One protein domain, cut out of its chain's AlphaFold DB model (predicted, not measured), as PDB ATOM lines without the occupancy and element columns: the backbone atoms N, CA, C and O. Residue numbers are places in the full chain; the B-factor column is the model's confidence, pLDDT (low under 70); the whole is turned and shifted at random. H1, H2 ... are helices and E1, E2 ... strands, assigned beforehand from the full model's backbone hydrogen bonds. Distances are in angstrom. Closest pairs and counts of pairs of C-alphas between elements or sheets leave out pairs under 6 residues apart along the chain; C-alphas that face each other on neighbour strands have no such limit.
ATOM      1  N   THR A   3     -51.825 -13.617  13.001       96.69
ATOM      2  CA  THR A   3     -51.841 -14.827  12.181       96.69
ATOM      3  C   THR A   3     -50.532 -15.577  12.350       96.69
ATOM      4  O   THR A   3     -49.470 -15.032  12.052       96.69
ATOM      5  N   LEU A   4     -50.605 -16.829  12.799       96.38
ATOM      6  CA  LEU A   4     -49.485 -17.763  12.858       96.38
ATOM      7  C   LEU A   4     -49.482 -18.625  11.594       96.38
ATOM      8  O   LEU A   4     -50.462 -19.295  11.284       96.38
ATOM      9  N   ARG A   5     -48.361 -18.640  10.881       96.50
ATOM     10  CA  ARG A   5     -48.113 -19.506   9.728       96.50
ATOM     11  C   ARG A   5     -47.024 -20.516  10.059       96.50
ATOM     12  O   ARG A   5     -45.945 -20.116  10.482       96.50
ATOM     13  N   ILE A   6     -47.275 -21.795   9.798       94.56
ATOM     14  CA  ILE A   6     -46.325 -22.890  10.025       94.56
ATOM     15  C   ILE A   6     -45.909 -23.453   8.662       94.56
ATOM     16  O   ILE A   6     -46.677 -24.142   7.980       94.56
ATOM     17  N   GLY A   7     -44.703 -23.085   8.218       87.81
ATOM     18  CA  GLY A   7     -44.210 -23.397   6.874       87.81
ATOM     19  C   GLY A   7     -45.199 -23.003   5.763       87.81
ATOM     20  O   GLY A   7     -45.731 -21.892   5.738       87.81
ATOM     21  N   ARG A   8     -45.446 -23.928   4.826       86.75
ATOM     22  CA  ARG A   8     -46.514 -23.827   3.807       86.75
ATOM     23  C   ARG A   8     -47.760 -24.650   4.162       86.75
ATOM     24  O   ARG A   8     -48.664 -24.750   3.345       86.75
ATOM     25  N   ARG A   9     -47.776 -25.277   5.342       84.25
ATOM     26  CA  ARG A   9     -48.743 -26.323   5.697       84.25
ATOM     27  C   ARG A   9     -50.023 -25.744   6.277       84.25
ATOM     28  O   ARG A   9     -51.102 -26.240   5.989       84.25
ATOM     29  N   MET A  10     -49.898 -24.705   7.101       91.25
ATOM     30  CA  MET A  10     -51.027 -24.224   7.882       91.25
ATOM     31  C   MET A  10     -50.901 -22.754   8.247       91.25
ATOM     32  O   MET A  10     -49.802 -22.212   8.396       91.25
ATOM     33  N   THR A  11     -52.060 -22.121   8.394       95.75
ATOM     34  CA  THR A  11     -52.211 -20.760   8.892       95.75
ATOM     35  C   THR A  11     -53.370 -20.731   9.883       95.75
ATOM     36  O   THR A  11     -54.464 -21.170   9.543       95.75
ATOM     37  N   VAL A  12     -53.129 -20.232  11.094       95.00
ATOM     38  CA  VAL A  12     -54.112 -20.152  12.184       95.00
ATOM     39  C   VAL A  12     -54.199 -18.729  12.723       95.00
ATOM     40  O   VAL A  12     -53.198 -18.009  12.798       95.00
ATOM     41  N   ASN A  13     -55.408 -18.310  13.087       96.12
ATOM     42  CA  ASN A  13     -55.630 -17.030  13.749       96.12
ATOM     43  C   ASN A  13     -55.403 -17.183  15.249       96.12
ATOM     44  O   ASN A  13     -55.899 -18.122  15.865       96.12
ATOM     45  N   VAL A  14     -54.676 -16.239  15.833       95.38
ATOM     46  CA  VAL A  14     -54.308 -16.243  17.251       95.38
ATOM     47  C   VAL A  14     -54.515 -14.853  17.846       95.38
ATOM     48  O   VAL A  14     -54.441 -13.834  17.150       95.38
ATOM     49  N   ALA A  15     -54.833 -14.802  19.137       94.69
ATOM     50  CA  ALA A  15     -55.126 -13.542  19.815       94.69
ATOM     51  C   ALA A  15     -53.855 -12.706  20.040       94.69
ATOM     52  O   ALA A  15     -53.854 -11.498  19.792       94.69
ATOM     53  N   ASP A  16     -52.774 -13.371  20.449       95.06
ATOM     54  CA  ASP A  16     -51.520 -12.780  20.909       95.06
ATOM     55  C   ASP A  16     -50.331 -13.751  20.731       95.06
ATOM     56  O   ASP A  16     -50.488 -14.886  20.267       95.06
ATOM     57  N   LEU A  17     -49.122 -13.296  21.082       94.88
ATOM     58  CA  LEU A  17     -47.895 -14.096  20.981       94.88
ATOM     59  C   LEU A  17     -47.876 -15.323  21.914       94.88
ATOM     60  O   LEU A  17     -47.467 -16.384  21.441       94.88
ATOM     61  N   PRO A  18     -48.327 -15.251  23.187       96.56
ATOM     62  CA  PRO A  18     -48.473 -16.441  24.030       96.56
ATOM     63  C   PRO A  18     -49.377 -17.510  23.415       96.56
ATOM     64  O   PRO A  18     -49.026 -18.689  23.394       96.56
ATOM     65  N   SER A  19     -50.514 -17.101  22.852       96.25
ATOM     66  CA  SER A  19     -51.442 -17.999  22.163       96.25
ATOM     67  C   SER A  19     -50.800 -18.610  20.920       96.25
ATOM     68  O   SER A  19     -50.949 -19.804  20.687       96.25
ATOM     69  N   ALA A  20     -50.024 -17.831  20.161       95.88
ATOM     70  CA  ALA A  20     -49.259 -18.345  19.028       95.88
ATOM     71  C   ALA A  20     -48.200 -19.381  19.447       95.88
ATOM     72  O   ALA A  20     -48.040 -20.396  18.776       95.88
ATOM     73  N   SER A  21     -47.494 -19.145  20.557       97.12
ATOM     74  CA  SER A  21     -46.497 -20.073  21.105       97.12
ATOM     75  C   SER A  21     -47.132 -21.390  21.558       97.12
ATOM     76  O   SER A  21     -46.637 -22.456  21.192       97.12
ATOM     77  N   ARG A  22     -48.252 -21.340  22.292       97.50
ATOM     78  CA  ARG A  22     -48.998 -22.545  22.695       97.50
ATOM     79  C   ARG A  22     -49.550 -23.310  21.501       97.50
ATOM     80  O   ARG A  22     -49.380 -24.520  21.425       97.50
ATOM     81  N   GLU A  23     -50.163 -22.607  20.554       97.00
ATOM     82  CA  GLU A  23     -50.749 -23.239  19.374       97.00
ATOM     83  C   GLU A  23     -49.668 -23.892  18.502       97.00
ATOM     84  O   GLU A  23     -49.826 -25.028  18.068       97.00
ATOM     85  N   TYR A  24     -48.519 -23.232  18.325       96.75
ATOM     86  CA  TYR A  24     -47.363 -23.830  17.656       96.75
ATOM     87  C   TYR A  24     -46.883 -25.112  18.351       96.75
ATOM     88  O   TYR A  24     -46.669 -26.116  17.676       96.75
ATOM     89  N   GLN A  25     -46.731 -25.089  19.680       96.69
ATOM     90  CA  GLN A  25     -46.295 -26.255  20.457       96.69
ATOM     91  C   GLN A  25     -47.290 -27.413  20.344       96.69
ATOM     92  O   GLN A  25     -46.877 -28.529  20.050       96.69
ATOM     93  N   ARG A  26     -48.594 -27.134  20.469       96.56
ATOM     94  CA  ARG A  26     -49.661 -28.129  20.290       96.56
ATOM     95  C   ARG A  26     -49.549 -28.822  18.931       96.56
ATOM     96  O   ARG A  26     -49.541 -30.043  18.854       96.56
ATOM     97  N   LEU A  27     -49.414 -28.040  17.863       95.31
ATOM     98  CA  LEU A  27     -49.362 -28.547  16.489       95.31
ATOM     99  C   LEU A  27     -48.061 -29.291  16.163       95.31
ATOM    100  O   LEU A  27     -48.078 -30.238  15.379       95.31
ATOM    101  N   ARG A  28     -46.940 -28.863  16.753       95.31
ATOM    102  CA  ARG A  28     -45.656 -29.574  16.706       95.31
ATOM    103  C   ARG A  28     -45.772 -30.939  17.376       95.31
ATOM    104  O   ARG A  28     -45.356 -31.941  16.806       95.31
ATOM    105  N   ASP A  29     -46.342 -30.974  18.577       95.44
ATOM    106  CA  ASP A  29     -46.462 -32.202  19.363       95.44
ATOM    107  C   ASP A  29     -47.435 -33.187  18.704       95.44
ATOM    108  O   ASP A  29     -47.157 -34.383  18.650       95.44
ATOM    109  N   GLU A  30     -48.523 -32.685  18.115       95.38
ATOM    110  CA  GLU A  30     -49.473 -33.484  17.334       95.38
ATOM    111  C   GLU A  30     -48.873 -34.068  16.050       95.38
ATOM    112  O   GLU A  30     -49.306 -35.134  15.612       95.38
ATOM    113  N   SER A  31     -47.890 -33.405  15.431       94.56
ATOM    114  CA  SER A  31     -47.272 -33.928  14.208       94.56
ATOM    115  C   SER A  31     -46.245 -35.031  14.472       94.56
ATOM    116  O   SER A  31     -45.974 -35.832  13.576       94.56
ATOM    117  N   GLY A  32     -45.655 -35.071  15.675       94.38
ATOM    118  CA  GLY A  32     -44.585 -36.007  16.040       94.38
ATOM    119  C   GLY A  32     -43.255 -35.765  15.310       94.38
ATOM    120  O   GLY A  32     -42.353 -36.601  15.366       94.38
ATOM    121  N   GLU A  33     -43.119 -34.643  14.599       93.19
ATOM    122  CA  GLU A  33     -41.917 -34.288  13.843       93.19
ATOM    123  C   GLU A  33     -40.845 -33.651  14.738       93.19
ATOM    124  O   GLU A  33     -41.144 -32.860  15.626       93.19
ATOM    125  N   GLY A  34     -39.571 -33.932  14.453       91.62
ATOM    126  CA  GLY A  34     -38.443 -33.277  15.120       91.62
ATOM    127  C   GLY A  34     -38.153 -31.874  14.575       91.62
ATOM    128  O   GLY A  34     -38.684 -31.460  13.544       91.62
ATOM    129  N   GLY A  35     -37.237 -31.144  15.220       87.38
ATOM    130  CA  GLY A  35     -36.905 -29.760  14.846       87.38
ATOM    131  C   GLY A  35     -36.263 -29.565  13.472       87.38
ATOM    132  O   GLY A  35     -36.252 -28.450  12.963       87.38
ATOM    133  N   SER A  36     -35.757 -30.629  12.847       88.75
ATOM    134  CA  SER A  36     -35.262 -30.596  11.466       88.75
ATOM    135  C   SER A  36     -36.364 -30.780  10.416       88.75
ATOM    136  O   SER A  36     -36.133 -30.490   9.244       88.75
ATOM    137  N   THR A  37     -37.547 -31.264  10.811       93.06
ATOM    138  CA  THR A  37     -38.650 -31.601   9.895       93.06
ATOM    139  C   THR A  37     -39.894 -30.751  10.135       93.06
ATOM    140  O   THR A  37     -40.587 -30.402   9.177       93.06
ATOM    141  N   PHE A  38     -40.154 -30.350  11.383       94.69
ATOM    142  CA  PHE A  38     -41.233 -29.426  11.702       94.69
ATOM    143  C   PHE A  38     -40.798 -27.979  11.425       94.69
ATOM    144  O   PHE A  38     -39.808 -27.514  11.991       94.69
ATOM    145  N   PRO A  39     -41.508 -27.238  10.558       93.88
ATOM    146  CA  PRO A  39     -41.095 -25.895  10.188       93.88
ATOM    147  C   PRO A  39     -41.308 -24.903  11.336       93.88
ATOM    148  O   PRO A  39     -42.211 -25.041  12.163       93.88
ATOM    149  N   ASP A  40     -40.513 -23.838  11.344       93.12
ATOM    150  CA  ASP A  40     -40.718 -22.728  12.270       93.12
ATOM    151  C   ASP A  40     -42.050 -22.007  12.027       93.12
ATOM    152  O   ASP A  40     -42.582 -21.946  10.907       93.12
ATOM    153  N   GLY A  41     -42.561 -21.408  13.099       94.44
ATOM    154  CA  GLY A  41     -43.727 -20.540  13.063       94.44
ATOM    155  C   GLY A  41     -43.348 -19.121  12.652       94.44
ATOM    156  O   GLY A  41     -42.312 -18.595  13.053       94.44
ATOM    157  N   VAL A  42     -44.207 -18.459  11.885       95.31
ATOM    158  CA  VAL A  42     -44.113 -17.028  11.581       95.31
ATOM    159  C   VAL A  42     -45.413 -16.369  12.004       95.31
ATOM    160  O   VAL A  42     -46.461 -16.666  11.437       95.31
ATOM    161  N   VAL A  43     -45.349 -15.462  12.974       95.25
ATOM    162  CA  VAL A  43     -46.504 -14.687  13.434       95.25
ATOM    163  C   VAL A  43     -46.478 -13.318  12.780       95.25
ATOM    164  O   VAL A  43     -45.488 -12.601  12.883       95.25
ATOM    165  N   LYS A  44     -47.571 -12.932  12.128       93.44
ATOM    166  CA  LYS A  44     -47.800 -11.563  11.662       93.44
ATOM    167  C   LYS A  44     -48.829 -10.902  12.569       93.44
ATOM    168  O   LYS A  44     -49.965 -11.368  12.654       93.44
ATOM    169  N   GLY A  45     -48.423  -9.837  13.251       87.44
ATOM    170  CA  GLY A  45     -49.296  -8.994  14.062       87.44
ATOM    171  C   GLY A  45     -49.141  -7.519  13.700       87.44
ATOM    172  O   GLY A  45     -48.271  -7.147  12.915       87.44
ATOM    173  N   ASN A  46     -49.969  -6.664  14.303       80.94
ATOM    174  CA  ASN A  46     -49.950  -5.219  14.034       80.94
ATOM    175  C   ASN A  46     -48.602  -4.565  14.377       80.94
ATOM    176  O   ASN A  46     -48.188  -3.626  13.708       80.94
ATOM    177  N   SER A  47     -47.919  -5.070  15.406       80.94
ATOM    178  CA  SER A  47     -46.640  -4.535  15.889       80.94
ATOM    179  C   SER A  47     -45.419  -5.076  15.143       80.94
ATOM    180  O   SER A  47     -44.305  -4.639  15.415       80.94
ATOM    181  N   GLY A  48     -45.600  -6.026  14.221       88.50
ATOM    182  CA  GLY A  48     -44.504  -6.592  13.444       88.50
ATOM    183  C   GLY A  48     -44.665  -8.073  13.120       88.50
ATOM    184  O   GLY A  48     -45.699  -8.702  13.354       88.50
ATOM    185  N   THR A  49     -43.598  -8.628  12.548       91.50
ATOM    186  CA  THR A  49     -43.469 -10.067  12.304       91.50
ATOM    187  C   THR A  49     -42.604 -10.684  13.394       91.50
ATOM    188  O   THR A  49     -41.612 -10.086  13.799       91.50
ATOM    189  N   TYR A  50     -42.948 -11.888  13.834       92.75
ATOM    190  CA  TYR A  50     -42.203 -12.670  14.816       92.75
ATOM    191  C   TYR A  50     -41.959 -14.077  14.276       92.75
ATOM    192  O   TYR A  50     -42.731 -14.576  13.454       92.75
ATOM    193  N   ARG A  51     -40.900 -14.733  14.745       93.25
ATOM    194  CA  ARG A  51     -40.636 -16.153  14.481       93.25
ATOM    195  C   ARG A  51     -40.845 -16.952  15.757       93.25
ATOM    196  O   ARG A  51     -40.453 -16.492  16.820       93.25
ATOM    197  N   ILE A  52     -41.410 -18.147  15.646       94.00
ATOM    198  CA  ILE A  52     -41.479 -19.132  16.724       94.00
ATOM    199  C   ILE A  52     -40.535 -20.270  16.361       94.00
ATOM    200  O   ILE A  52     -40.704 -20.874  15.302       94.00
ATOM    201  N   SER A  53     -39.525 -20.522  17.193       92.50
ATOM    202  CA  SER A  53     -38.624 -21.658  16.986       92.50
ATOM    203  C   SER A  53     -39.257 -22.960  17.466       92.50
ATOM    204  O   SER A  53     -40.201 -22.936  18.255       92.50
ATOM    205  N   TYR A  54     -38.688 -24.097  17.060       93.44
ATOM    206  CA  TYR A  54     -39.155 -25.431  17.456       93.44
ATOM    207  C   TYR A  54     -39.468 -25.580  18.957       93.44
ATOM    208  O   TYR A  54     -40.450 -26.217  19.323       93.44
ATOM    209  N   ASN A  55     -38.696 -24.939  19.839       93.25
ATOM    210  CA  ASN A  55     -38.902 -24.993  21.293       93.25
ATOM    211  C   ASN A  55     -40.050 -24.096  21.803       93.25
ATOM    212  O   ASN A  55     -40.191 -23.942  23.008       93.25
ATOM    213  N   GLY A  56     -40.827 -23.454  20.928       94.81
ATOM    214  CA  GLY A  56     -41.928 -22.557  21.294       94.81
ATOM    215  C   GLY A  56     -41.511 -21.121  21.632       94.81
ATOM    216  O   GLY A  56     -42.378 -20.284  21.883       94.81
ATOM    217  N   ARG A  57     -40.210 -20.800  21.614       94.50
ATOM    218  CA  ARG A  57     -39.690 -19.447  21.888       94.50
ATOM    219  C   ARG A  57     -40.006 -18.486  20.752       94.50
ATOM    220  O   ARG A  57     -39.894 -18.861  19.584       94.50
ATOM    221  N   VAL A  58     -40.315 -17.237  21.092       93.44
ATOM    222  CA  VAL A  58     -40.673 -16.192  20.129       93.44
ATOM    223  C   VAL A  58     -39.537 -15.188  19.963       93.44
ATOM    224  O   VAL A  58     -38.967 -14.687  20.929       93.44
ATOM    225  N   TRP A  59     -39.238 -14.859  18.712       91.81
ATOM    226  CA  TRP A  59     -38.136 -14.007  18.280       91.81
ATOM    227  C   TRP A  59     -38.670 -12.847  17.436       91.81
ATOM    228  O   TRP A  59     -39.627 -13.023  16.678       91.81
ATOM    229  N   LEU A  60     -38.042 -11.673  17.519       88.06
ATOM    230  CA  LEU A  60     -38.362 -10.543  16.641       88.06
ATOM    231  C   LEU A  60     -37.997 -10.878  15.186       88.06
ATOM    232  O   LEU A  60     -36.888 -11.326  14.887       88.06
ATOM    233  N   GLY A  61     -38.943 -10.679  14.269       72.06
ATOM    234  CA  GLY A  61     -38.763 -10.948  12.846       72.06
ATOM    235  C   GLY A  61     -37.844  -9.922  12.189       72.06
ATOM    236  O   GLY A  61     -37.985  -8.722  12.403       72.06
TER     237      GLY A  61
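This is residues 3 to 61 of the 77 residues of an uncharacterized protein of Steroidobacteraceae bacterium (UniProt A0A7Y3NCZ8). A strongly twisted sheet of five short strands forms a wall, with one long helix, H1, packed over one face and the other face bare: two layers. The printed part has 59 residues, mixed in class, running E1 E2 H1 E3 E4 E5; the antiparallel sheet's order is E2 E1 E3 E4 E5. It is compact, radius of gyration of the C-alphas 10.3 A, but elongated, spanning 31 by 20 by 18 A.

Find C-alpha 3 at (-51.841, -14.827, 12.181), where E1, residues 3 to 6, begins. E2 is residues 10 to 14, E3 41 to 45 and E4 48 to 52, 13.3 A; E5, 58 to 60, ends at (-38.362, -10.543, 16.641). H1, residues 17 to 31, runs 21.0 A.

Look between inner strands E1 and E3: N 5 and O 42 are 2.8 A apart. In hairpin E1 and E2, N 4 and O 12 are 2.8 A apart. E3 E4 E5 is a meander, two successive hairpins, with N 43 and O 50 at 2.8 A, N 51 and O 59 at 2.9 A. H1 is on the sheet; C-alphas Tyr 24 and Gly 41, its closest to E3, are 6.7 A apart. E2, H1, E3 form a split strand-helix-strand unit, E1 between its strands, with a right-handed crossover. In H1 every O i to N i+4 pair is within hydrogen-bond range.

The farthest C-alphas, Gly 32 and Ser 47, are 31.5 A apart. The printed part has no cut, no link is long, and no printed residue is under 70 in pLDDT.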